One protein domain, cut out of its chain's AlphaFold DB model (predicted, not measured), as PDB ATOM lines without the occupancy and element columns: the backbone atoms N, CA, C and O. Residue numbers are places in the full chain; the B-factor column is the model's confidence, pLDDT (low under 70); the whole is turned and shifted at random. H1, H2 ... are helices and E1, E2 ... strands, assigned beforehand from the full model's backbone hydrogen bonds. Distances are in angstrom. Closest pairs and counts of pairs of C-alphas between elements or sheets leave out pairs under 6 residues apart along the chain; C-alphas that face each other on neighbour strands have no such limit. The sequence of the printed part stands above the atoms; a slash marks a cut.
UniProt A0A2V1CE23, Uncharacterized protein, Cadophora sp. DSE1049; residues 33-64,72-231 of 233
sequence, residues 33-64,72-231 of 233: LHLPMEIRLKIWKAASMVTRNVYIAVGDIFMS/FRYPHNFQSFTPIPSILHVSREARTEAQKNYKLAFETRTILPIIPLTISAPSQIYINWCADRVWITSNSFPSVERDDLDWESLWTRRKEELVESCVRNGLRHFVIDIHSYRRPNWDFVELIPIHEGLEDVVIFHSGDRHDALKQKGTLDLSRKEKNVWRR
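This is residues 33 to 64 and 72 to 231 of the 233 residues of an uncharacterized protein of Cadophora sp. DSE1049 (UniProt A0A2V1CE23). A strongly twisted sheet of five strands, E2, E1, E7, E8 and E9, makes the middle, with H4 and short H5 grazing it; a cluster of three helices, H1, H2 and H3, makes one end of the long axis, and the free loop 143 to 149 makes the other. The hairpin E4 and E5 lies beside edge strand E2, the small pair E3 and E6 lies between the helix cluster and the sheet, and a long tail leads to H6. The printed part has 192 residues, under half in named elements, in the order H1 E1 E2 H2 H3 E3 E4 E5 E6 E7 H4 E8 H5 E9 H6. The large sheet, order E2 E1 E7 E8 E9, is mixed, and so is the class, helices and strands. The whole is compact, with a radius of gyration of the C-alphas of 18.9 A and spans of 64 by 46 by 33 A.

H1, residues 37 to 48, touches H3, residues 92 to 98, at a steep tilt of 52 degrees, the same way; the closest C-alphas are those of Ser 48 and Ala 98, 5.3 A. H2, residues 87 to 90, touches H3, closest C-alphas Leu 88 and Arg 95, 4.4 A. E1, residues 53 to 60, is staggered: its residues 53 to 56 pair with parallel E7, residues 133 to 136, N 54 to O 133 at 2.8 A, and its residues 57 to 60 with antiparallel E2, residues 76 to 79, N 57 to O 79 at 2.8 A. E3, residues 103 to 105, is antiparallel to E6, residues 125 to 127, N 103 to O 127 at 2.9 A, and runs on into E4, residues 108 to 111, at 39 degrees. E4 and E5, residues 118 to 121, form an antiparallel hairpin, N 110 to O 119 at 2.8 A; the closest C-alphas of E2 and E5 are those of Asn 77 and Ala 121, 5.8 A. E8, residues 173 to 177, is parallel to E7, N 175 to O 134 at 2.8 A, and to E9, residues 200 to 204, N 176 to O 202 at 2.8 A. H4, residues 151 to 168, only grazes the sheet with its residues 155 to 166, and H5, residues 186 to 189, only grazes it too. E7, H4, E8 and E8, H5, E9 are strand-helix-strand units, two parallel neighbour strands with a helix between, each with a right-handed crossover. H6, residues 226 to 229, is not on the sheet. Every O i to N i+4 pair is within hydrogen-bond range in H1, H3 and H4; H2, H5 and H6 are too short for such a pair.

H1 begins at C-alpha 37 (55.787, 100.888, 5.027) and is 16.3 A long; E1 is 22.5 A, H4 25.6 A, E8 13.7 A and E9 13.0 A. H6 ends at C-alpha 229 (74.742, 144.356, -0.396).

The C-alphas farthest apart are those of His 34 and Asp 147, 64.4 A. Residues 65 to 71 are cut out, with 11.9 A between C-alphas 64 and 72. The links E7 to H4 and E9 to H6 are long. The mean pLDDT of the printed part is 80.4; residues 138 to 149 and 207 to 231 are among those under 70.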
ATOM      1  N   LEU A  33      47.620 102.798   1.005       91.38
ATOM      2  CA  LEU A  33      47.697 101.895   2.157       91.38
ATOM      3  C   LEU A  33      48.320 100.522   1.854       91.38
ATOM      4  O   LEU A  33      48.796  99.868   2.776       91.38
ATOM      5  N   HIS A  34      48.341 100.092   0.592       94.38
ATOM      6  CA  HIS A  34      48.948  98.827   0.162       94.38
ATOM      7  C   HIS A  34      50.437  98.963  -0.172       94.38
ATOM      8  O   HIS A  34      51.097  97.967  -0.462       94.38
ATOM      9  N   LEU A  35      50.984 100.181  -0.140       95.50
ATOM     10  CA  LEU A  35      52.413 100.382  -0.319       95.50
ATOM     11  C   LEU A  35      53.187  99.839   0.898       95.50
ATOM     12  O   LEU A  35      52.732 100.007   2.041       95.50
ATOM     13  N   PRO A  36      54.385  99.259   0.682       96.19
ATOM     14  CA  PRO A  36      55.296  98.922   1.769       96.19
ATOM     15  C   PRO A  36      55.518 100.120   2.697       96.19
ATOM     16  O   PRO A  36      55.549 101.272   2.248       96.19
ATOM     17  N   MET A  37      55.666  99.852   3.994       96.94
ATOM     18  CA  MET A  37      55.787 100.888   5.027       96.94
ATOM     19  C   MET A  37      56.919 101.872   4.706       96.94
ATOM     20  O   MET A  37      56.757 103.081   4.839       96.94
ATOM     21  N   GLU A  38      58.047 101.373   4.211       97.69
ATOM     22  CA  GLU A  38      59.222 102.169   3.859       97.69
ATOM     23  C   GLU A  38      58.904 103.195   2.769       97.69
ATOM     24  O   GLU A  38      59.407 104.320   2.798       97.69
ATOM     25  N   ILE A  39      58.054 102.824   1.809       97.62
ATOM     26  CA  ILE A  39      57.636 103.704   0.717       97.62
ATOM     27  C   ILE A  39      56.640 104.742   1.231       97.62
ATOM     28  O   ILE A  39      56.801 105.925   0.932       97.62
ATOM     29  N   ARG A  40      55.672 104.344   2.067       97.50
ATOM     30  CA  ARG A  40      54.733 105.286   2.699       97.50
ATOM     31  C   ARG A  40      55.452 106.333   3.542       97.50
ATOM     32  O   ARG A  40      55.195 107.522   3.372       97.50
ATOM     33  N   LEU A  41      56.418 105.919   4.364       97.69
ATOM     34  CA  LEU A  41      57.233 106.832   5.169       97.69
ATOM     35  C   LEU A  41      58.056 107.792   4.303       97.69
ATOM     36  O   LEU A  41      58.137 108.977   4.618       97.69
ATOM     37  N   LYS A  42      58.626 107.325   3.183       97.94
ATOM     38  CA  LYS A  42      59.309 108.209   2.220       97.94
ATOM     39  C   LYS A  42      58.355 109.244   1.623       97.94
ATOM     40  O   LYS A  42      58.734 110.409   1.518       97.94
ATOM     41  N   ILE A  43      57.131 108.843   1.276       97.50
ATOM     42  CA  ILE A  43      56.107 109.755   0.752       97.50
ATOM     43  C   ILE A  43      55.705 110.780   1.817       97.50
ATOM     44  O   ILE A  43      55.691 111.972   1.525       97.50
ATOM     45  N   TRP A  44      55.455 110.363   3.060       98.12
ATOM     46  CA  TRP A  44      55.133 111.289   4.151       98.12
ATOM     47  C   TRP A  44      56.266 112.249   4.477       98.12
ATOM     48  O   TRP A  44      56.025 113.443   4.648       98.12
ATOM     49  N   LYS A  45      57.510 111.768   4.470       97.94
ATOM     50  CA  LYS A  45      58.683 112.625   4.624       97.94
ATOM     51  C   LYS A  45      58.741 113.676   3.516       97.94
ATOM     52  O   LYS A  45      58.879 114.858   3.825       97.94
ATOM     53  N   ALA A  46      58.586 113.278   2.254       97.81
ATOM     54  CA  ALA A  46      58.572 114.208   1.126       97.81
ATOM     55  C   ALA A  46      57.413 115.216   1.225       97.81
ATOM     56  O   ALA A  46      57.631 116.418   1.103       97.81
ATOM     57  N   ALA A  47      56.204 114.748   1.539       97.12
ATOM     58  CA  ALA A  47      55.023 115.591   1.705       97.12
ATOM     59  C   ALA A  47      55.167 116.595   2.865       97.12
ATOM     60  O   ALA A  47      54.643 117.703   2.793       97.12
ATOM     61  N   SER A  48      55.909 116.246   3.922       97.31
ATOM     62  CA  SER A  48      56.178 117.161   5.039       97.31
ATOM     63  C   SER A  48      57.118 118.320   4.676       97.31
ATOM     64  O   SER A  48      57.125 119.328   5.382       97.31
ATOM     65  N   MET A  49      57.872 118.192   3.580       97.38
ATOM     66  CA  MET A  49      58.836 119.182   3.082       97.38
ATOM     67  C   MET A  49      58.264 120.074   1.972       97.38
ATOM     68  O   MET A  49      59.011 120.805   1.326       97.38
ATOM     69  N   VAL A  50      56.953 120.025   1.726       95.75
ATOM     70  CA  VAL A  50      56.303 120.940   0.783       95.75
ATOM     71  C   VAL A  50      56.354 122.359   1.351       95.75
ATOM     72  O   VAL A  50      55.748 122.637   2.383       95.75
ATOM     73  N   THR A  51      57.062 123.250   0.659       95.62
ATOM     74  CA  THR A  51      57.155 124.667   1.018       95.62
ATOM     75  C   THR A  51      55.793 125.345   0.954       95.62
ATOM     76  O   THR A  51      55.054 125.221  -0.024       95.62
ATOM     77  N   ARG A  52      55.494 126.141   1.979       95.50
ATOM     78  CA  ARG A  52      54.331 127.031   2.038       95.50
ATOM     79  C   ARG A  52      54.713 128.358   2.679       95.50
ATOM     80  O   ARG A  52      55.681 128.435   3.432       95.50
ATOM     81  N   ASN A  53      53.921 129.386   2.401       95.12
ATOM     82  CA  ASN A  53      54.064 130.690   3.037       95.12
ATOM     83  C   ASN A  53      53.238 130.701   4.328       95.12
ATOM     84  O   ASN A  53      52.011 130.562   4.292       95.12
ATOM     85  N   VAL A  54      53.914 130.840   5.461       96.00
ATOM     86  CA  VAL A  54      53.302 130.960   6.782       96.00
ATOM     87  C   VAL A  54      53.220 132.436   7.124       96.00
ATOM     88  O   VAL A  54      54.225 133.069   7.434       96.00
ATOM     89  N   TYR A  55      52.012 132.973   7.033       93.38
ATOM     90  CA  TYR A  55      51.710 134.352   7.373       93.38
ATOM     91  C   TYR A  55      51.763 134.538   8.886       93.38
ATOM     92  O   TYR A  55      51.114 133.784   9.613       93.38
ATOM     93  N   ILE A  56      52.490 135.541   9.359       92.31
ATOM     94  CA  ILE A  56      52.575 135.897  10.772       92.31
ATOM     95  C   ILE A  56      52.102 137.331  10.943       92.31
ATOM     96  O   ILE A  56      52.669 138.261  10.367       92.31
ATOM     97  N   ALA A  57      51.099 137.479  11.798       89.25
ATOM     98  CA  ALA A  57      50.658 138.741  12.347       89.25
ATOM     99  C   ALA A  57      50.952 138.838  13.843       89.25
ATOM    100  O   ALA A  57      51.187 137.829  14.506       89.25
ATOM    101  N   VAL A  58      50.921 140.055  14.377       87.44
ATOM    102  CA  VAL A  58      51.077 140.327  15.803       87.44
ATOM    103  C   VAL A  58      49.774 140.927  16.305       87.44
ATOM    104  O   VAL A  58      49.429 142.053  15.967       87.44
ATOM    105  N   GLY A  59      49.041 140.168  17.106       86.31
ATOM    106  CA  GLY A  59      47.829 140.638  17.752       86.31
ATOM    107  C   GLY A  59      48.144 141.283  19.096       86.31
ATOM    108  O   GLY A  59      48.943 140.763  19.876       86.31
ATOM    109  N   ASP A  60      47.480 142.393  19.399       84.56
ATOM    110  CA  ASP A  60      47.437 142.899  20.767       84.56
ATOM    111  C   ASP A  60      46.513 142.026  21.613       84.56
ATOM    112  O   ASP A  60      45.369 141.740  21.242       84.56
ATOM    113  N   ILE A  61      46.981 141.643  22.798       84.31
ATOM    114  CA  ILE A  61      46.109 141.088  23.826       84.31
ATOM    115  C   ILE A  61      45.514 142.297  24.539       84.31
ATOM    116  O   ILE A  61      46.087 142.826  25.492       84.31
ATOM    117  N   PHE A  62      44.393 142.792  24.007       69.62
ATOM    118  CA  PHE A  62      43.720 143.969  24.543       69.62
ATOM    119  C   PHE A  62      43.420 143.782  26.029       69.62
ATOM    120  O   PHE A  62      42.600 142.954  26.422       69.62
ATOM    121  N   MET A  63      44.060 144.610  26.846       63.84
ATOM    122  CA  MET A  63      43.698 144.792  28.239       63.84
ATOM    123  C   MET A  63      43.360 146.258  28.457       63.84
ATOM    124  O   MET A  63      44.152 147.147  28.144       63.84
ATOM    125  N   SER A  64      42.172 146.525  28.987       58.41
ATOM    126  CA  SER A  64      41.683 147.872  29.274       58.41
ATOM    127  C   SER A  64      42.277 148.422  30.576       58.41
ATOM    128  O   SER A  64      41.541 148.809  31.480       58.41
ATOM    129  N   PHE A  72      53.969 151.169  29.029       66.12
ATOM    130  CA  PHE A  72      53.418 149.862  29.356       66.12
ATOM    131  C   PHE A  72      53.770 148.832  28.281       66.12
ATOM    132  O   PHE A  72      53.524 149.031  27.092       66.12
ATOM    133  N   ARG A  73      54.273 147.666  28.703       71.00
ATOM    134  CA  ARG A  73      54.424 146.514  27.807       71.00
ATOM    135  C   ARG A  73      53.050 145.924  27.531       71.00
ATOM    136  O   ARG A  73      52.559 145.115  28.316       71.00
ATOM    137  N   TYR A  74      52.442 146.308  26.414       80.81
ATOM    138  CA  TYR A  74      51.217 145.665  25.954       80.81
ATOM    139  C   TYR A  74      51.516 144.209  25.590       80.81
ATOM    140  O   TYR A  74      52.288 143.966  24.649       80.81
ATOM    141  N   PRO A  75      50.924 143.236  26.311       88.00
ATOM    142  CA  PRO A  75      51.055 141.846  25.936       88.00
ATOM    143  C   PRO A  75      50.519 141.666  24.524       88.00
ATOM    144  O   PRO A  75      49.520 142.265  24.126       88.00
ATOM    145  N   HIS A  76      51.213 140.840  23.765       89.81
ATOM    146  CA  HIS A  76      50.875 140.543  22.388       89.81
ATOM    147  C   HIS A  76      50.951 139.040  22.173       89.81
ATOM    148  O   HIS A  76      51.537 138.308  22.976       89.81
ATOM    149  N   ASN A  77      50.363 138.576  21.084       93.38
ATOM    150  CA  ASN A  77      50.548 137.231  20.580       93.38
ATOM    151  C   ASN A  77      50.916 137.275  19.101       93.38
ATOM    152  O   ASN A  77      50.622 138.232  18.390       93.38
ATOM    153  N   PHE A  78      51.550 136.209  18.635       93.31
ATOM    154  CA  PHE A  78      51.712 135.985  17.211       93.31
ATOM    155  C   PHE A  78      50.540 135.150  16.705       93.31
ATOM    156  O   PHE A  78      50.163 134.143  17.306       93.31
ATOM    157  N   GLN A  79      49.948 135.585  15.602       93.06
ATOM    158  CA  GLN A  79      48.777 134.981  14.984       93.06
ATOM    159  C   GLN A  79      49.088 134.595  13.544       93.06
ATOM    160  O   GLN A  79      49.937 135.192  12.889       93.06
ATOM    161  N   SER A  80      48.386 133.591  13.032       94.12
ATOM    162  CA  SER A  80      48.494 133.187  11.635       94.12
ATOM    163  C   SER A  80      47.121 132.839  11.090       94.12
ATOM    164  O   SER A  80      46.350 132.136  11.741       94.12
ATOM    165  N   PHE A  81      46.839 133.300   9.873       92.19
ATOM    166  CA  PHE A  81      45.693 132.840   9.086       92.19
ATOM    167  C   PHE A  81      46.055 131.649   8.190       92.19
ATOM    168  O   PHE A  81      45.194 131.108   7.497       92.19
ATOM    169  N   THR A  82      47.323 131.228   8.182       95.06
ATOM    170  CA  THR A  82      47.743 130.046   7.437       95.06
ATOM    171  C   THR A  82      47.145 128.807   8.108       95.06
ATOM    172  O   THR A  82      47.351 128.602   9.305       95.06
ATOM    173  N   PRO A  83      46.425 127.949   7.362       96.12
ATOM    174  CA  PRO A  83      45.835 126.749   7.935       96.12
ATOM    175  C   PRO A  83      46.915 125.803   8.472       96.12
ATOM    176  O   PRO A  83      48.059 125.773   7.996       96.12
ATOM    177  N   ILE A  84      46.528 124.986   9.451       97.31
ATOM    178  CA  ILE A  84      47.370 123.906   9.971       97.31
ATOM    179  C   ILE A  84      47.766 122.986   8.796       97.31
ATOM    180  O   ILE A  84      46.907 122.681   7.961       97.31
ATOM    181  N   PRO A  85      49.038 122.539   8.695       97.56
ATOM    182  CA  PRO A  85      49.474 121.636   7.635       97.56
ATOM    183  C   PRO A  85      48.533 120.441   7.482       97.56
ATOM    184  O   PRO A  85      48.340 119.672   8.425       97.56
ATOM    185  N   SER A  86      47.984 120.249   6.281       96.81
ATOM    186  CA  SER A  86      47.025 119.171   6.007       96.81
ATOM    187  C   SER A  86      47.580 117.794   6.382       96.81
ATOM    188  O   SER A  86      46.848 116.966   6.920       96.81
ATOM    189  N   ILE A  87      48.890 117.575   6.210       97.62
ATOM    190  CA  ILE A  87      49.595 116.340   6.587       97.62
ATOM    191  C   ILE A  87      49.422 115.953   8.069       97.62
ATOM    192  O   ILE A  87      49.390 114.766   8.390       97.62
ATOM    193  N   LEU A  88      49.223 116.920   8.975       97.81
ATOM    194  CA  LEU A  88      48.964 116.659  10.398       97.81
ATOM    195  C   LEU A  88      47.550 116.101  10.656       97.81
ATOM    196  O   LEU A  88      47.273 115.582  11.744       97.81
ATOM    197  N   HIS A  89      46.662 116.169   9.664       97.19
ATOM    198  CA  HIS A  89      45.267 115.737   9.751       97.19
ATOM    199  C   HIS A  89      44.951 114.469   8.945       97.19
ATOM    200  O   HIS A  89      43.916 113.862   9.199       97.19
ATOM    201  N   VAL A  90      45.830 114.027   8.036       96.38
ATOM    202  CA  VAL A  90      45.554 112.895   7.127       96.38
ATOM    203  C   VAL A  90      45.416 111.560   7.865       96.38
ATOM    204  O   VAL A  90      44.426 110.852   7.705       96.38
ATOM    205  N   SER A  91      46.421 111.175   8.652       97.19
ATOM    206  CA  SER A  91      46.450 109.894   9.366       97.19
ATOM    207  C   SER A  91      47.396 109.959  10.564       97.19
ATOM    208  O   SER A  91      48.191 110.892  10.697       97.19
ATOM    209  N   ARG A  92      47.342 108.956  11.453       97.81
ATOM    210  CA  ARG A  92      48.283 108.857  12.582       97.81
ATOM    211  C   ARG A  92      49.731 108.718  12.104       97.81
ATOM    212  O   ARG A  92      50.612 109.332  12.687       97.81
ATOM    213  N   GLU A  93      49.963 107.936  11.054       97.75
ATOM    214  CA  GLU A  93      51.294 107.737  10.468       97.75
ATOM    215  C   GLU A  93      51.848 109.043   9.885       97.75
ATOM    216  O   GLU A  93      52.952 109.451  10.239       97.75
ATOM    217  N   ALA A  94      51.049 109.736   9.064       98.00
ATOM    218  CA  ALA A  94      51.433 111.005   8.454       98.00
ATOM    219  C   ALA A  94      51.733 112.073   9.514       98.00
ATOM    220  O   ALA A  94      52.746 112.764   9.429       98.00
ATOM    221  N   ARG A  95      50.897 112.159  10.560       98.06
ATOM    222  CA  ARG A  95      51.115 113.073  11.687       98.06
ATOM    223  C   ARG A  95      52.423 112.781  12.415       98.06
ATOM    224  O   ARG A  95      53.175 113.717  12.660       98.06
ATOM    225  N   THR A  96      52.702 111.516  12.736       98.25
ATOM    226  CA  THR A  96      53.949 111.118  13.407       98.25
ATOM    227  C   THR A  96      55.174 111.500  12.579       98.25
ATOM    228  O   THR A  96      56.156 111.985  13.134       98.25
ATOM    229  N   GLU A  97      55.129 111.311  11.256       98.19
ATOM    230  CA  GLU A  97      56.238 111.702  10.382       98.19
ATOM    231  C   GLU A  97      56.375 113.228  10.290       98.19
ATOM    232  O   GLU A  97      57.470 113.763  10.441       98.19
ATOM    233  N   ALA A  98      55.265 113.949  10.115       98.12
ATOM    234  CA  ALA A  98      55.261 115.404  10.007       98.12
ATOM    235  C   ALA A  98      55.731 116.101  11.293       98.12
ATOM    236  O   ALA A  98      56.475 117.077  11.219       98.12
ATOM    237  N   GLN A  99      55.368 115.588  12.472       97.94
ATOM    238  CA  GLN A  99      55.789 116.142  13.767       97.94
ATOM    239  C   GLN A  99      57.308 116.092  13.999       97.94
ATOM    240  O   GLN A  99      57.803 116.769  14.895       97.94
ATOM    241  N   LYS A 100      58.070 115.346  13.187       98.00
ATOM    242  CA  LYS A 100      59.541 115.395  13.206       98.00
ATOM    243  C   LYS A 100      60.090 116.713  12.654       98.00
ATOM    244  O   LYS A 100      61.166 117.135  13.065       98.00
ATOM    245  N   ASN A 101      59.361 117.344  11.730       97.31
ATOM    246  CA  ASN A 101      59.788 118.556  11.026       97.31
ATOM    247  C   ASN A 101      59.015 119.801  11.485       97.31
ATOM    248  O   ASN A 101      59.590 120.881  11.585       97.31
ATOM    249  N   TYR A 102      57.720 119.656  11.784       98.12
ATOM    250  CA  TYR A 102      56.868 120.762  12.218       98.12
ATOM    251  C   TYR A 102      56.942 120.983  13.729       98.12
ATOM    252  O   TYR A 102      56.730 120.058  14.513       98.12
ATOM    253  N   LYS A 103      57.152 122.237  14.135       97.75
ATOM    254  CA  LYS A 103      57.130 122.681  15.534       97.75
ATOM    255  C   LYS A 103      56.112 123.799  15.718       97.75
ATOM    256  O   LYS A 103      55.923 124.609  14.816       97.75
ATOM    257  N   LEU A 104      55.474 123.844  16.885       97.50
ATOM    258  CA  LEU A 104      54.725 125.024  17.314       97.50
ATOM    259  C   LEU A 104      55.720 126.135  17.669       97.50
ATOM    260  O   LEU A 104      56.725 125.870  18.329       97.50
ATOM    261  N   ALA A 105      55.448 127.352  17.210       96.38
ATOM    262  CA  ALA A 105      56.325 128.502  17.375       96.38
ATOM    263  C   ALA A 105      55.589 129.740  17.902       96.38
ATOM    264  O   ALA A 105      54.355 129.811  17.877       96.38
ATOM    265  N   PHE A 106      56.400 130.726  18.302       94.25
ATOM    266  CA  PHE A 106      55.993 132.076  18.698       94.25
ATOM    267  C   PHE A 106      55.154 132.167  19.972       94.25
ATOM    268  O   PHE A 106      54.187 132.922  20.057       94.25
ATOM    269  N   GLU A 107      55.555 131.410  20.987       95.56
ATOM    270  CA  GLU A 107      55.131 131.684  22.355       95.56
ATOM    271  C   GLU A 107      55.603 133.077  22.779       95.56
ATOM    272  O   GLU A 107      56.762 133.441  22.567       95.56
ATOM    273  N   THR A 108      54.713 133.832  23.414       94.12
ATOM    274  CA  THR A 108      55.039 135.130  24.003       94.12
ATOM    275  C   THR A 108      54.877 135.071  25.510       94.12
ATOM    276  O   THR A 108      54.004 134.383  26.047       94.12
ATOM    277  N   ARG A 109      55.723 135.822  26.214       93.69
ATOM    278  CA  ARG A 109      55.640 135.984  27.662       93.69
ATOM    279  C   ARG A 109      55.957 137.423  28.030       93.69
ATOM    280  O   ARG A 109      57.084 137.880  27.890       93.69
ATOM    281  N   THR A 110      54.960 138.120  28.553       89.88
ATOM    282  CA  THR A 110      55.069 139.503  29.011       89.88
ATOM    283  C   THR A 110      54.940 139.541  30.526       89.88
ATOM    284  O   THR A 110      53.937 139.106  31.086       89.88
ATOM    285  N   ILE A 111      55.965 140.057  31.201       88.94
ATOM    286  CA  ILE A 111      55.911 140.367  32.633       88.94
ATOM    287  C   ILE A 111      55.536 141.840  32.752       88.94
ATOM    288  O   ILE A 111      56.207 142.691  32.157       88.94
ATOM    289  N   LEU A 112      54.464 142.127  33.485       83.69
ATOM    290  CA  LEU A 112      54.042 143.496  33.740       83.69
ATOM    291  C   LEU A 112      54.953 144.120  34.815       83.69
ATOM    292  O   LEU A 112      55.230 143.466  35.816       83.69
ATOM    293  N   PRO A 113      55.453 145.353  34.627       79.50
ATOM    294  CA  PRO A 113      56.372 145.965  35.589       79.50
ATOM    295  C   PRO A 113      55.671 146.412  36.881       79.50
ATOM    296  O   PRO A 113      56.265 146.359  37.951       79.50
ATOM    297  N   ILE A 114      54.401 146.812  36.783       80.88
ATOM    298  CA  ILE A 114      53.667 147.476  37.874       80.88
ATOM    299  C   ILE A 114      52.990 146.467  38.811       80.88
ATOM    300  O   ILE A 114      52.788 146.730  39.994       80.88
ATOM    301  N   ILE A 115      52.649 145.287  38.292       82.88
ATOM    302  CA  ILE A 115      52.050 144.192  39.057       82.88
ATOM    303  C   ILE A 115      52.811 142.901  38.754       82.88
ATOM    304  O   ILE A 115      53.190 142.707  37.602       82.88
ATOM    305  N   PRO A 116      53.004 141.981  39.720       86.12
ATOM    306  CA  PRO A 116      53.706 140.708  39.515       86.12
ATOM    307  C   PRO A 116      52.856 139.701  38.712       86.12
ATOM    308  O   PRO A 116      52.725 138.533  39.069       86.12
ATOM    309  N   LEU A 117      52.246 140.162  37.620       87.69
ATOM    310  CA  LEU A 117      51.436 139.383  36.705       87.69
ATOM    311  C   LEU A 117      52.268 139.059  35.462       87.69
ATOM    312  O   LEU A 117      52.818 139.936  34.796       87.69
ATOM    313  N   THR A 118      52.342 137.769  35.149       91.94
ATOM    314  CA  THR A 118      52.893 137.271  33.889       91.94
ATOM    315  C   THR A 118      51.740 136.901  32.974       91.94
ATOM    316  O   THR A 118      50.883 136.107  33.354       91.94
ATOM    317  N   ILE A 119      51.751 137.434  31.760       91.56
ATOM    318  CA  ILE A 119      50.805 137.089  30.704       91.56
ATOM    319  C   ILE A 119      51.574 136.327  29.641       91.56
ATOM    320  O   ILE A 119      52.590 136.813  29.145       91.56
ATOM    321  N   SER A 120      51.113 135.132  29.300       94.31
ATOM    322  CA  SER A 120      51.690 134.339  28.222       94.31
ATOM    323  C   SER A 120      50.637 133.978  27.185       94.31
ATOM    324  O   SER A 120      49.476 133.734  27.519       94.31
ATOM    325  N   ALA A 121      51.055 133.932  25.923       93.62
ATOM    326  CA  ALA A 121      50.286 133.322  24.851       93.62
ATOM    327  C   ALA A 121      51.040 132.078  24.365       93.62
ATOM    328  O   ALA A 121      52.208 132.194  23.985       93.62
ATOM    329  N   PRO A 122      50.417 130.887  24.391       95.06
ATOM    330  CA  PRO A 122      51.083 129.664  23.965       95.06
ATOM    331  C   PRO A 122      51.401 129.701  22.466       95.06
ATOM    332  O   PRO A 122      50.704 130.353  21.690       95.06
ATOM    333  N   SER A 123      52.414 128.938  22.051       94.69
ATOM    334  CA  SER A 123      52.720 128.737  20.631       94.69
ATOM    335  C   SER A 123      51.534 128.089  19.903       94.69
ATOM    336  O   SER A 123      51.106 126.993  20.272       94.69
ATOM    337  N   GLN A 124      51.021 128.733  18.852       95.62
ATOM    338  CA  GLN A 124      49.846 128.264  18.092       95.62
ATOM    339  C   GLN A 124      50.132 128.009  16.606       95.62
ATOM    340  O   GLN A 124      49.296 127.441  15.904       95.62
ATOM    341  N   ILE A 125      51.310 128.398  16.116       97.56
ATOM    342  CA  ILE A 125      51.631 128.380  14.687       97.56
ATOM    343  C   ILE A 125      52.584 127.218  14.410       97.56
ATOM    344  O   ILE A 125      53.708 127.205  14.907       97.56
ATOM    345  N   TYR A 126      52.144 126.236  13.620       98.19
ATOM    346  CA  TYR A 126      53.022 125.164  13.144       98.19
ATOM    347  C   TYR A 126      53.946 125.690  12.051       98.19
ATOM    348  O   TYR A 126      53.451 126.244  11.070       98.19
ATOM    349  N   ILE A 127      55.251 125.451  12.182       98.06
ATOM    350  CA  ILE A 127      56.274 125.787  11.184       98.06
ATOM    351  C   ILE A 127      57.225 124.610  10.984       98.06
ATOM    352  O   ILE A 127      57.731 124.036  11.950       98.06
ATOM    353  N   ASN A 128      57.502 124.286   9.724       97.88
ATOM    354  CA  ASN A 128      58.664 123.506   9.322       97.88
ATOM    355  C   ASN A 128      59.799 124.463   8.937       97.88
ATOM    356  O   ASN A 128      59.873 124.908   7.797       97.88
ATOM    357  N   TRP A 129      60.706 124.764   9.866       96.56
ATOM    358  CA  TRP A 129      61.778 125.755   9.664       96.56
ATOM    359  C   TRP A 129      62.736 125.422   8.512       96.56
ATOM    360  O   TRP A 129      63.417 126.307   7.993       96.56
ATOM    361  N   CYS A 130      62.765 124.156   8.089       95.31
ATOM    362  CA  CYS A 130      63.589 123.698   6.982       95.31
ATOM    363  C   CYS A 130      62.976 123.961   5.602       95.31
ATOM    364  O   CYS A 130      63.724 123.889   4.630       95.31
ATOM    365  N   ALA A 131      61.659 124.182   5.507       96.06
ATOM    366  CA  ALA A 131      60.932 124.217   4.234       96.06
ATOM    367  C   ALA A 131      59.899 125.348   4.122       96.06
ATOM    368  O   ALA A 131      59.656 125.833   3.018       96.06
ATOM    369  N   ASP A 132      59.273 125.754   5.228       97.69
ATOM    370  CA  ASP A 132      58.296 126.839   5.266       97.69
ATOM    371  C   ASP A 132      58.986 128.193   5.086       97.69
ATOM    372  O   ASP A 132      60.078 128.445   5.599       97.69
ATOM    373  N   ARG A 133      58.289 129.086   4.388       95.38
ATOM    374  CA  ARG A 133      58.636 130.494   4.254       95.38
ATOM    375  C   ARG A 133      57.885 131.297   5.295       95.38
ATOM    376  O   ARG A 133      56.654 131.305   5.287       95.38
ATOM    377  N   VAL A 134      58.602 132.002   6.159       94.25
ATOM    378  CA  VAL A 134      57.968 132.927   7.101       94.25
ATOM    379  C   VAL A 134      57.642 134.229   6.377       94.25
ATOM    380  O   VAL A 134      58.536 134.874   5.836       94.25
ATOM    381  N   TRP A 135      56.364 134.599   6.360       91.75
ATOM    382  CA  TRP A 135      55.864 135.826   5.753       91.75
ATOM    383  C   TRP A 135      55.358 136.774   6.835       91.75
ATOM    384  O   TRP A 135      54.382 136.477   7.521       91.75
ATOM    385  N   ILE A 136      56.012 137.925   6.966       84.38
ATOM    386  CA  ILE A 136      55.625 138.975   7.908       84.38
ATOM    387  C   ILE A 136      55.103 140.169   7.106       84.38
ATOM    388  O   ILE A 136      55.731 140.582   6.132       84.38
ATOM    389  N   THR A 137      53.955 140.726   7.502       74.06
ATOM    390  CA  THR A 137      53.421 141.968   6.917       74.06
ATOM    391  C   THR A 137      53.302 143.079   7.958       74.06
ATOM    392  O   THR A 137      52.964 142.828   9.118       74.06
ATOM    393  N   SER A 138      53.501 144.316   7.505       65.06
ATOM    394  CA  SER A 138      53.254 145.571   8.234       65.06
ATOM    395  C   SER A 138      51.782 145.828   8.535       65.06
ATOM    396  O   SER A 138      51.476 146.668   9.369       65.06
ATOM    397  N   ASN A 139      50.846 145.145   7.871       60.84
ATOM    398  CA  ASN A 139      49.411 145.330   8.140       60.84
ATOM    399  C   ASN A 139      48.910 144.483   9.312       60.84
ATOM    400  O   ASN A 139      47.728 144.496   9.639       60.84
ATOM    401  N   SER A 140      49.809 143.742   9.949       57.38
ATOM    402  CA  SER A 140      49.494 142.919  11.107       57.38
ATOM    403  C   SER A 140      49.202 143.723  12.366       57.38
ATOM    404  O   SER A 140      48.897 143.121  13.386       57.38
ATOM    405  N   PHE A 141      49.335 145.048  12.317       59.34
ATOM    406  CA  PHE A 141      49.311 145.892  13.497       59.34
ATOM    407  C   PHE A 141      48.058 146.757  13.499       59.34
ATOM    408  O   PHE A 141      47.694 147.315  12.459       59.34
ATOM    409  N   PRO A 142      47.372 146.868  14.645       56.31
ATOM    410  CA  PRO A 142      46.172 147.670  14.717       56.31
ATOM    411  C   PRO A 142      46.527 149.125  14.408       56.31
ATOM    412  O   PRO A 142      47.504 149.672  14.915       56.31
ATOM    413  N   SER A 143      45.717 149.744  13.552       53.88
ATOM    414  CA  SER A 143      45.831 151.130  13.092       53.88
ATOM    415  C   SER A 143      45.459 152.124  14.190       53.88
ATOM    416  O   SER A 143      44.690 153.054  13.955       53.88
ATOM    417  N   VAL A 144      45.904 151.878  15.420       54.97
ATOM    418  CA  VAL A 144      45.562 152.725  16.545       54.97
ATOM    419  C   VAL A 144      46.253 154.062  16.313       54.97
ATOM    420  O   VAL A 144      47.456 154.196  16.504       54.97
ATOM    421  N   GLU A 145      45.474 155.047  15.877       54.78
ATOM    422  CA  GLU A 145      45.815 156.470  15.861       54.78
ATOM    423  C   GLU A 145      45.921 156.972  17.306       54.78
ATOM    424  O   GLU A 145      45.123 157.783  17.765       54.78
ATOM    425  N   ARG A 146      46.837 156.398  18.088       57.22
ATOM    426  CA  ARG A 146      47.129 156.876  19.432       57.22
ATOM    427  C   ARG A 146      48.329 157.793  19.333       57.22
ATOM    428  O   ARG A 146      49.415 157.349  18.978       57.22
ATOM    429  N   ASP A 147      48.118 159.043  19.721       60.00
ATOM    430  CA  ASP A 147      49.134 160.070  19.988       60.00
ATOM    431  C   ASP A 147      50.112 159.681  21.129       60.00
ATOM    432  O   ASP A 147      50.821 160.525  21.678       60.00
ATOM    433  N   ASP A 148      50.164 158.399  21.503       60.88
ATOM    434  CA  ASP A 148      51.012 157.868  22.556       60.88
ATOM    435  C   ASP A 148      52.428 157.660  21.995       60.88
ATOM    436  O   ASP A 148      52.682 156.790  21.160       60.88
ATOM    437  N   LEU A 149      53.355 158.482  22.487       57.53
ATOM    438  CA  LEU A 149      54.750 158.669  22.060       57.53
ATOM    439  C   LEU A 149      55.671 157.425  22.081       57.53
ATOM    440  O   LEU A 149      56.867 157.576  21.847       57.53
ATOM    441  N   ASP A 150      55.169 156.212  22.321       73.06
ATOM    442  CA  ASP A 150      56.004 155.014  22.525       73.06
ATOM    443  C   ASP A 150      55.696 153.828  21.589       73.06
ATOM    444  O   ASP A 150      56.220 152.726  21.752       73.06
ATOM    445  N   TRP A 151      54.863 154.029  20.565       72.38
ATOM    446  CA  TRP A 151      54.532 152.959  19.615       72.38
ATOM    447  C   TRP A 151      55.759 152.388  18.883       72.38
ATOM    448  O   TRP A 151      55.845 151.180  18.665       72.38
ATOM    449  N   GLU A 152      56.732 153.237  18.546       75.56
ATOM    450  CA  GLU A 152      57.970 152.818  17.877       75.56
ATOM    451  C   GLU A 152      58.780 151.835  18.723       75.56
ATOM    452  O   GLU A 152      59.257 150.832  18.206       75.56
ATOM    453  N   SER A 153      58.910 152.076  20.031       78.19
ATOM    454  CA  SER A 153      59.716 151.204  20.889       78.19
ATOM    455  C   SER A 153      59.043 149.842  21.089       78.19
ATOM    456  O   SER A 153      59.696 148.795  21.026       78.19
ATOM    457  N   LEU A 154      57.714 149.839  21.254       78.31
ATOM    458  CA  LEU A 154      56.906 148.624  21.315       78.31
ATOM    459  C   LEU A 154      57.038 147.822  20.022       78.31
ATOM    460  O   LEU A 154      57.144 146.592  20.063       78.31
ATOM    461  N   TRP A 155      57.059 148.518  18.886       77.38
ATOM    462  CA  TRP A 155      57.247 147.925  17.575       77.38
ATOM    463  C   TRP A 155      58.621 147.278  17.429       77.38
ATOM    464  O   TRP A 155      58.703 146.078  17.149       77.38
ATOM    465  N   THR A 156      59.687 148.041  17.684       82.00
ATOM    466  CA  THR A 156      61.071 147.563  17.628       82.00
ATOM    467  C   THR A 156      61.231 146.290  18.444       82.00
ATOM    468  O   THR A 156      61.740 145.292  17.941       82.00
ATOM    469  N   ARG A 157      60.680 146.265  19.657       83.50
ATOM    470  CA  ARG A 157      60.772 145.105  20.537       83.50
ATOM    471  C   ARG A 157      60.020 143.878  20.016       83.50
ATOM    472  O   ARG A 157      60.555 142.775  20.030       83.50
ATOM    473  N   ARG A 158      58.768 144.025  19.572       86.62
ATOM    474  CA  ARG A 158      57.978 142.889  19.041       86.62
ATOM    475  C   ARG A 158      58.641 142.286  17.808       86.62
ATOM    476  O   ARG A 158      58.646 141.069  17.628       86.62
ATOM    477  N   LYS A 159      59.223 143.149  16.977       84.25
ATOM    478  CA  LYS A 159      60.052 142.754  15.844       84.25
ATOM    479  C   LYS A 159      61.294 141.995  16.316       84.25
ATOM    480  O   LYS A 159      61.547 140.917  15.792       84.25
ATOM    481  N   GLU A 160      62.033 142.495  17.304       86.06
ATOM    482  CA  GLU A 160      63.186 141.790  17.887       86.06
ATOM    483  C   GLU A 160      62.803 140.400  18.409       86.06
ATOM    484  O   GLU A 160      63.451 139.423  18.050       86.06
ATOM    485  N   GLU A 161      61.706 140.267  19.159       89.56
ATOM    486  CA  GLU A 161      61.232 138.973  19.675       89.56
ATOM    487  C   GLU A 161      60.902 137.984  18.535       89.56
ATOM    488  O   GLU A 161      61.257 136.799  18.586       89.56
ATOM    489  N   LEU A 162      60.274 138.473  17.461       89.12
ATOM    490  CA  LEU A 162      59.986 137.692  16.256       89.12
ATOM    491  C   LEU A 162      61.271 137.239  15.549       89.12
ATOM    492  O   LEU A 162      61.392 136.078  15.146       89.12
ATOM    493  N   VAL A 163      62.242 138.141  15.427       86.44
ATOM    494  CA  VAL A 163      63.552 137.894  14.814       86.44
ATOM    495  C   VAL A 163      64.346 136.887  15.617       86.44
ATOM    496  O   VAL A 163      64.837 135.914  15.052       86.44
ATOM    497  N   GLU A 164      64.435 137.075  16.928       89.06
ATOM    498  CA  GLU A 164      65.095 136.145  17.831       89.06
ATOM    499  C   GLU A 164      64.485 134.751  17.720       89.06
ATOM    500  O   GLU A 164      65.221 133.768  17.664       89.06
ATOM    501  N   SER A 165      63.154 134.647  17.643       91.50
ATOM    502  CA  SER A 165      62.474 133.371  17.410       91.50
ATOM    503  C   SER A 165      62.893 132.747  16.075       91.50
ATOM    504  O   SER A 165      63.234 131.562  16.032       91.50
ATOM    505  N   CYS A 166      62.935 133.530  14.994       91.44
ATOM    506  CA  CYS A 166      63.355 133.051  13.676       91.44
ATOM    507  C   CYS A 166      64.821 132.584  13.667       91.44
ATOM    508  O   CYS A 166      65.111 131.488  13.190       91.44
ATOM    509  N   VAL A 167      65.732 133.370  14.249       89.81
ATOM    510  CA  VAL A 167      67.164 133.050  14.370       89.81
ATOM    511  C   VAL A 167      67.366 131.789  15.206       89.81
ATOM    512  O   VAL A 167      68.041 130.853  14.781       89.81
ATOM    513  N   ARG A 168      66.734 131.723  16.382       92.50
ATOM    514  CA  ARG A 168      66.836 130.589  17.314       92.50
ATOM    515  C   ARG A 168      66.377 129.278  16.686       92.50
ATOM    516  O   ARG A 168      66.896 128.222  17.037       92.50
ATOM    517  N   ASN A 169      65.408 129.341  15.779       93.19
ATOM    518  CA  ASN A 169      64.894 128.168  15.081       93.19
ATOM    519  C   ASN A 169      65.560 127.911  13.717       93.19
ATOM    520  O   ASN A 169      65.190 126.948  13.047       93.19
ATOM    521  N   GLY A 170      66.552 128.717  13.326       92.75
ATOM    522  CA  GLY A 170      67.315 128.532  12.095       92.75
ATOM    523  C   GLY A 170      66.486 128.777  10.839       92.75
ATOM    524  O   GLY A 170      66.464 127.928   9.951       92.75
ATOM    525  N   LEU A 171      65.784 129.910  10.768       92.25
ATOM    526  CA  LEU A 171      64.976 130.285   9.609       92.25
ATOM    527  C   LEU A 171      65.801 130.275   8.308       92.25
ATOM    528  O   LEU A 171      66.807 130.971   8.187       92.25
ATOM    529  N   ARG A 172      65.333 129.527   7.303       93.00
ATOM    530  CA  ARG A 172      66.003 129.419   5.994       93.00
ATOM    531  C   ARG A 172      65.302 130.193   4.887       93.00
ATOM    532  O   ARG A 172      65.966 130.663   3.970       93.00
ATOM    533  N   HIS A 173      63.983 130.342   4.961       93.75
ATOM    534  CA  HIS A 173      63.202 130.932   3.878       93.75
ATOM    535  C   HIS A 173      62.309 132.048   4.409       93.75
ATOM    536  O   HIS A 173      61.531 131.847   5.344       93.75
ATOM    537  N   PHE A 174      62.411 133.228   3.811       91.44
ATOM    538  CA  PHE A 174      61.746 134.426   4.303       91.44
ATOM    539  C   PHE A 174      61.015 135.156   3.183       91.44
ATOM    540  O   PHE A 174      61.444 135.139   2.033       91.44
ATOM    541  N   VAL A 175      59.883 135.770   3.507       90.06
ATOM    542  CA  VAL A 175      59.040 136.500   2.561       90.06
ATOM    543  C   VAL A 175      58.745 137.879   3.147       90.06
ATOM    544  O   VAL A 175      58.190 137.992   4.242       90.06
ATOM    545  N   ILE A 176      59.096 138.923   2.399       84.81
ATOM    546  CA  ILE A 176      58.916 140.325   2.771       84.81
ATOM    547  C   ILE A 176      57.932 140.957   1.798       84.81
ATOM    548  O   ILE A 176      58.185 141.025   0.595       84.81
ATOM    549  N   ASP A 177      56.828 141.455   2.342       83.19
ATOM    550  CA  ASP A 177      55.957 142.369   1.616       83.19
ATOM    551  C   ASP A 177      56.465 143.799   1.824       83.19
ATOM    552  O   ASP A 177      56.421 144.321   2.940       83.19
ATOM    553  N   ILE A 178      56.978 144.435   0.773       78.06
ATOM    554  CA  ILE A 178      57.431 145.835   0.830       78.06
ATOM    555  C   ILE A 178      56.269 146.828   0.752       78.06
ATOM    556  O   ILE A 178      56.489 148.032   0.893       78.06
ATOM    557  N   HIS A 179      55.034 146.348   0.572       73.12
ATOM    558  CA  HIS A 179      53.864 147.206   0.573       73.12
ATOM    559  C   HIS A 179      53.549 147.718   1.976       73.12
ATOM    560  O   HIS A 179      53.108 146.984   2.861       73.12
ATOM    561  N   SER A 180      53.731 149.016   2.171       61.28
ATOM    562  CA  SER A 180      53.179 149.724   3.314       61.28
ATOM    563  C   SER A 180      52.874 151.151   2.907       61.28
ATOM    564  O   SER A 180      53.758 151.915   2.528       61.28
ATOM    565  N   TYR A 181      51.602 151.517   3.025       52.03
ATOM    566  CA  TYR A 181      51.104 152.849   2.691       52.03
ATOM    567  C   TYR A 181      51.665 153.963   3.589       52.03
ATOM    568  O   TYR A 181      51.468 155.135   3.278       52.03
ATOM    569  N   ARG A 182      52.321 153.628   4.711       58.78
ATOM    570  CA  ARG A 182      52.825 154.619   5.677       58.78
ATOM    571  C   ARG A 182      54.316 154.493   5.988       58.78
ATOM    572  O   ARG A 182      54.954 155.523   6.168       58.78
ATOM    573  N   ARG A 183      54.874 153.276   6.030       60.59
ATOM    574  CA  ARG A 183      56.315 153.021   6.232       60.59
ATOM    575  C   ARG A 183      56.723 151.674   5.636       60.59
ATOM    576  O   ARG A 183      56.286 150.655   6.170       60.59
ATOM    577  N   PRO A 184      57.507 151.640   4.549       59.97
ATOM    578  CA  PRO A 184      57.927 150.380   3.946       59.97
ATOM    579  C   PRO A 184      58.648 149.499   4.976       59.97
ATOM    580  O   PRO A 184      59.354 150.020   5.836       59.97
ATOM    581  N   ASN A 185      58.472 148.174   4.887       60.41
ATOM    582  CA  ASN A 185      59.046 147.157   5.791       60.41
ATOM    583  C   ASN A 185      60.584 147.039   5.704       60.41
ATOM    584  O   ASN A 185      61.135 145.949   5.865       60.41
ATOM    585  N   TRP A 186      61.299 148.136   5.444       65.69
ATOM    586  CA  TRP A 186      62.762 148.184   5.389       65.69
ATOM    587  C   TRP A 186      63.401 147.677   6.675       65.69
ATOM    588  O   TRP A 186      64.397 146.967   6.623       65.69
ATOM    589  N   ASP A 187      62.738 147.903   7.801       67.69
ATOM    590  CA  ASP A 187      63.030 147.288   9.084       67.69
ATOM    591  C   ASP A 187      63.307 145.776   8.975       67.69
ATOM    592  O   ASP A 187      64.239 145.268   9.598       67.69
ATOM    593  N   PHE A 188      62.517 145.028   8.199       69.62
ATOM    594  CA  PHE A 188      62.734 143.592   8.015       69.62
ATOM    595  C   PHE A 188      63.813 143.276   6.977       69.62
ATOM    596  O   PHE A 188      64.428 142.213   7.035       69.62
ATOM    597  N   VAL A 189      64.075 144.193   6.049       71.56
ATOM    598  CA  VAL A 189      65.181 144.083   5.088       71.56
ATOM    599  C   VAL A 189      66.523 144.146   5.820       71.56
ATOM    600  O   VAL A 189      67.426 143.377   5.498       71.56
ATOM    601  N   GLU A 190      66.632 144.956   6.875       69.50
ATOM    602  CA  GLU A 190      67.813 145.012   7.754       69.50
ATOM    603  C   GLU A 190      68.094 143.699   8.501       69.50
ATOM    604  O   GLU A 190      69.190 143.501   9.020       69.50
ATOM    605  N   LEU A 191      67.141 142.765   8.536       64.56
ATOM    606  CA  LEU A 191      67.331 141.448   9.147       64.56
ATOM    607  C   LEU A 191      68.020 140.454   8.209       64.56
ATOM    608  O   LEU A 191      68.612 139.476   8.670       64.56
ATOM    609  N   ILE A 192      67.960 140.694   6.896       67.75
ATOM    610  CA  ILE A 192      68.532 139.813   5.870       67.75
ATOM    611  C   ILE A 192      70.051 139.624   6.054       67.75
ATOM    612  O   ILE A 192      70.515 138.484   5.956       67.75
ATOM    613  N   PRO A 193      70.857 140.669   6.342       61.06
ATOM    614  CA  PRO A 193      72.301 140.523   6.525       61.06
ATOM    615  C   PRO A 193      72.704 139.760   7.794       61.06
ATOM    616  O   PRO A 193      73.809 139.212   7.830       61.06
ATOM    617  N   ILE A 194      71.836 139.730   8.814       64.38
ATOM    618  CA  ILE A 194      72.136 139.220  10.163       64.38
ATOM    619  C   ILE A 194      72.064 137.686  10.211       64.38
ATOM    620  O   ILE A 194      72.777 137.050  10.985       64.38
ATOM    621  N   HIS A 195      71.248 137.064   9.360       70.75
ATOM    622  CA  HIS A 195      71.019 135.624   9.418       70.75
ATOM    623  C   HIS A 195      71.827 134.862   8.352       70.75
ATOM    624  O   HIS A 195      71.388 134.680   7.213       70.75
ATOM    625  N   GLU A 196      73.003 134.344   8.727       80.12
ATOM    626  CA  GLU A 196      73.873 133.574   7.817       80.12
ATOM    627  C   GLU A 196      73.198 132.320   7.234       80.12
ATOM    628  O   GLU A 196      73.538 131.892   6.131       80.12
ATOM    629  N   GLY A 197      72.211 131.766   7.946       85.00
ATOM    630  CA  GLY A 197      71.449 130.584   7.535       85.00
ATOM    631  C   GLY A 197      70.281 130.844   6.578       85.00
ATOM    632  O   GLY A 197      69.610 129.888   6.205       85.00
ATOM    633  N   LEU A 198      70.007 132.098   6.186       89.00
ATOM    634  CA  LEU A 198      68.968 132.363   5.185       89.00
ATOM    635  C   LEU A 198      69.416 131.802   3.832       89.00
ATOM    636  O   LEU A 198      70.553 132.000   3.415       89.00
ATOM    637  N   GLU A 199      68.525 131.150   3.112       90.62
ATOM    638  CA  GLU A 199      68.776 130.561   1.794       90.62
ATOM    639  C   GLU A 199      67.928 131.212   0.714       90.62
ATOM    640  O   GLU A 199      68.430 131.432  -0.381       90.62
ATOM    641  N   ASP A 200      66.685 131.559   1.043       89.19
ATOM    642  CA  ASP A 200      65.714 132.142   0.120       89.19
ATOM    643  C   ASP A 200      65.064 133.364   0.771       89.19
ATOM    644  O   ASP A 200      64.610 133.296   1.919       89.19
ATOM    645  N   VAL A 201      65.017 134.478   0.046       89.00
ATOM    646  CA  VAL A 201      64.305 135.684   0.469       89.00
ATOM    647  C   VAL A 201      63.459 136.163  -0.696       89.00
ATOM    648  O   VAL A 201      63.984 136.607  -1.710       89.00
ATOM    649  N   VAL A 202      62.144 136.108  -0.537       87.94
ATOM    650  CA  VAL A 202      61.198 136.598  -1.537       87.94
ATOM    651  C   VAL A 202      60.754 137.992  -1.134       87.94
ATOM    652  O   VAL A 202      60.160 138.173  -0.075       87.94
ATOM    653  N   ILE A 203      61.015 138.975  -1.986       85.31
ATOM    654  CA  ILE A 203      60.550 140.348  -1.801       85.31
ATOM    655  C   ILE A 203      59.461 140.603  -2.834       85.31
ATOM    656  O   ILE A 203      59.683 140.396  -4.024       85.31
ATOM    657  N   PHE A 204      58.284 141.038  -2.396       82.75
ATOM    658  CA  PHE A 204      57.173 141.351  -3.292       82.75
ATOM    659  C   PHE A 204      56.390 142.564  -2.787       82.75
ATOM    660  O   PHE A 204      56.517 142.954  -1.630       82.75
ATOM    661  N   HIS A 205      55.596 143.173  -3.663       81.38
ATOM    662  CA  HIS A 205      54.804 144.361  -3.356       81.38
ATOM    663  C   HIS A 205      53.313 144.046  -3.531       81.38
ATOM    664  O   HIS A 205      52.839 143.901  -4.657       81.38
ATOM    665  N   SER A 206      52.552 143.935  -2.440       74.25
ATOM    666  CA  SER A 206      51.114 143.614  -2.504       74.25
ATOM    667  C   SER A 206      50.195 144.763  -2.953       74.25
ATOM    668  O   SER A 206      49.001 144.545  -3.157       74.25
ATOM    669  N   GLY A 207      50.724 145.979  -3.147       65.62
ATOM    670  CA  GLY A 207      49.951 147.151  -3.583       65.62
ATOM    671  C   GLY A 207      49.468 147.113  -5.034       65.62
ATOM    672  O   GLY A 207      48.538 147.844  -5.381       65.62
ATOM    673  N   ASP A 208      50.017 146.213  -5.849       52.19
ATOM    674  CA  ASP A 208      49.459 145.901  -7.162       52.19
ATOM    675  C   ASP A 208      48.311 144.904  -6.978       52.19
ATOM    676  O   ASP A 208      48.497 143.702  -6.786       52.19
ATOM    677  N   ARG A 209      47.100 145.465  -6.943       46.38
ATOM    678  CA  ARG A 209      45.793 144.812  -6.764       46.38
ATOM    679  C   ARG A 209      45.771 143.303  -7.085       46.38
ATOM    680  O   ARG A 209      45.895 142.899  -8.233       46.38
ATOM    681  N   HIS A 210      45.472 142.504  -6.057       43.84
ATOM    682  CA  HIS A 210      44.858 141.160  -6.059       43.84
ATOM    683  C   HIS A 210      45.475 139.990  -6.863       43.84
ATOM    684  O   HIS A 210      45.116 138.852  -6.565       43.84
ATOM    685  N   ASP A 211      46.428 140.189  -7.777       48.25
ATOM    686  CA  ASP A 211      47.063 139.094  -8.540       48.25
ATOM    687  C   ASP A 211      48.512 138.774  -8.105       48.25
ATOM    688  O   ASP A 211      49.165 137.915  -8.699       48.25
ATOM    689  N   ALA A 212      49.017 139.382  -7.023       44.88
ATOM    690  CA  ALA A 212      50.400 139.212  -6.550       44.88
ATOM    691  C   ALA A 212      50.783 137.766  -6.152       44.88
ATOM    692  O   ALA A 212      51.954 137.406  -6.210       44.88
ATOM    693  N   LEU A 213      49.822 136.889  -5.835       46.81
ATOM    694  CA  LEU A 213      50.105 135.456  -5.633       46.81
ATOM    695  C   LEU A 213      50.364 134.691  -6.948       46.81
ATOM    696  O   LEU A 213      50.819 133.549  -6.908       46.81
ATOM    697  N   LYS A 214      50.088 135.299  -8.110       45.41
ATOM    698  CA  LYS A 214      50.352 134.727  -9.441       45.41
ATOM    699  C   LYS A 214      51.614 135.283 -10.100       45.41
ATOM    700  O   LYS A 214      52.157 134.625 -10.988       45.41
ATOM    701  N   GLN A 215      52.104 136.452  -9.689       40.72
ATOM    702  CA  GLN A 215      53.335 137.011 -10.243       40.72
ATOM    703  C   GLN A 215      54.560 136.410  -9.546       40.72
ATOM    704  O   GLN A 215      54.958 136.806  -8.455       40.72
ATOM    705  N   LYS A 216      55.169 135.424 -10.214       41.72
ATOM    706  CA  LYS A 216      56.480 134.853  -9.881       41.72
ATOM    707  C   LYS A 216      57.598 135.862 -10.180       41.72
ATOM    708  O   LYS A 216      58.366 135.684 -11.118       41.72
ATOM    709  N   GLY A 217      57.677 136.927  -9.397       43.19
ATOM    710  CA  GLY A 217      58.885 137.734  -9.277       43.19
ATOM    711  C   GLY A 217      59.670 137.264  -8.062       43.19
ATOM    712  O   GLY A 217      59.610 137.899  -7.017       43.19
ATOM    713  N   THR A 218      60.342 136.117  -8.144       43.97
ATOM    714  CA  THR A 218      61.273 135.704  -7.087       43.97
ATOM    715  C   THR A 218      62.594 136.415  -7.349       43.97
ATOM    716  O   THR A 218      63.282 136.088  -8.315       43.97
ATOM    717  N   LEU A 219      62.949 137.394  -6.521       45.72
ATOM    718  CA  LEU A 219      64.333 137.855  -6.458       45.72
ATOM    719  C   LEU A 219      65.121 136.799  -5.674       45.72
ATOM    720  O   LEU A 219      65.193 136.858  -4.453       45.72
ATOM    721  N   ASP A 220      65.641 135.786  -6.367       46.41
ATOM    722  CA  ASP A 220      66.503 134.774  -5.755       46.41
ATOM    723  C   ASP A 220      67.851 135.417  -5.406       46.41
ATOM    724  O   ASP A 220      68.754 135.507  -6.240       46.41
ATOM    725  N   LEU A 221      67.972 135.888  -4.161       50.34
ATOM    726  CA  LEU A 221      69.226 136.366  -3.585       50.34
ATOM    727  C   LEU A 221      70.162 135.178  -3.320       50.34
ATOM    728  O   LEU A 221      70.498 134.847  -2.176       50.34
ATOM    729  N   SER A 222      70.610 134.536  -4.398       47.03
ATOM    730  CA  SER A 222      71.576 133.452  -4.336       47.03
ATOM    731  C   SER A 222      72.845 133.919  -3.612       47.03
ATOM    732  O   SER A 222      73.200 135.102  -3.577       47.03
ATOM    733  N   ARG A 223      73.591 132.972  -3.034       48.41
ATOM    734  CA  ARG A 223      74.771 133.221  -2.179       48.41
ATOM    735  C   ARG A 223      75.819 134.182  -2.779       48.41
ATOM    736  O   ARG A 223      76.607 134.752  -2.027       48.41
ATOM    737  N   LYS A 224      75.843 134.372  -4.106       46.72
ATOM    738  CA  LYS A 224      76.742 135.309  -4.804       46.72
ATOM    739  C   LYS A 224      76.341 136.782  -4.644       46.72
ATOM    740  O   LYS A 224      77.230 137.626  -4.572       46.72
ATOM    741  N   GLU A 225      75.053 137.097  -4.528       47.03
ATOM    742  CA  GLU A 225      74.553 138.482  -4.479       47.03
ATOM    743  C   GLU A 225      74.542 139.074  -3.065       47.03
ATOM    744  O   GLU A 225      74.673 140.286  -2.894       47.03
ATOM    745  N   LYS A 226      74.527 138.226  -2.029       47.97
ATOM    746  CA  LYS A 226      74.651 138.651  -0.620       47.97
ATOM    747  C   LYS A 226      75.913 139.479  -0.337       47.97
ATOM    748  O   LYS A 226      75.914 140.337   0.542       47.97
ATOM    749  N   ASN A 227      76.983 139.254  -1.102       42.69
ATOM    750  CA  ASN A 227      78.244 139.988  -0.969       42.69
ATOM    751  C   ASN A 227      78.220 141.386  -1.608       42.69
ATOM    752  O   ASN A 227      79.104 142.187  -1.312       42.69
ATOM    753  N   VAL A 228      77.249 141.680  -2.480       44.34
ATOM    754  CA  VAL A 228      77.093 143.001  -3.114       44.34
ATOM    755  C   VAL A 228      76.460 143.982  -2.126       44.34
ATOM    756  O   VAL A 228      76.965 145.087  -1.955       44.34
ATOM    757  N   TRP A 229      75.442 143.537  -1.388       37.00
ATOM    758  CA  TRP A 229      74.742 144.356  -0.396       37.00
ATOM    759  C   TRP A 229      75.566 144.626   0.870       37.00
ATOM    760  O   TRP A 229      75.537 145.740   1.379       37.00
ATOM    761  N   ARG A 230      76.412 143.680   1.315       40.56
ATOM    762  CA  ARG A 230      77.369 143.909   2.424       40.56
ATOM    763  C   ARG A 230      78.412 145.006   2.151       40.56
ATOM    764  O   ARG A 230      79.130 145.373   3.069       40.56
ATOM    765  N   ARG A 231      78.565 145.473   0.905       35.22
ATOM    766  CA  ARG A 231      79.513 146.546   0.541       35.22
ATOM    767  C   ARG A 231      78.848 147.912   0.361       35.22
ATOM    768  O   ARG A 231      79.559 148.873   0.082       35.22
TER     769      ARG A 231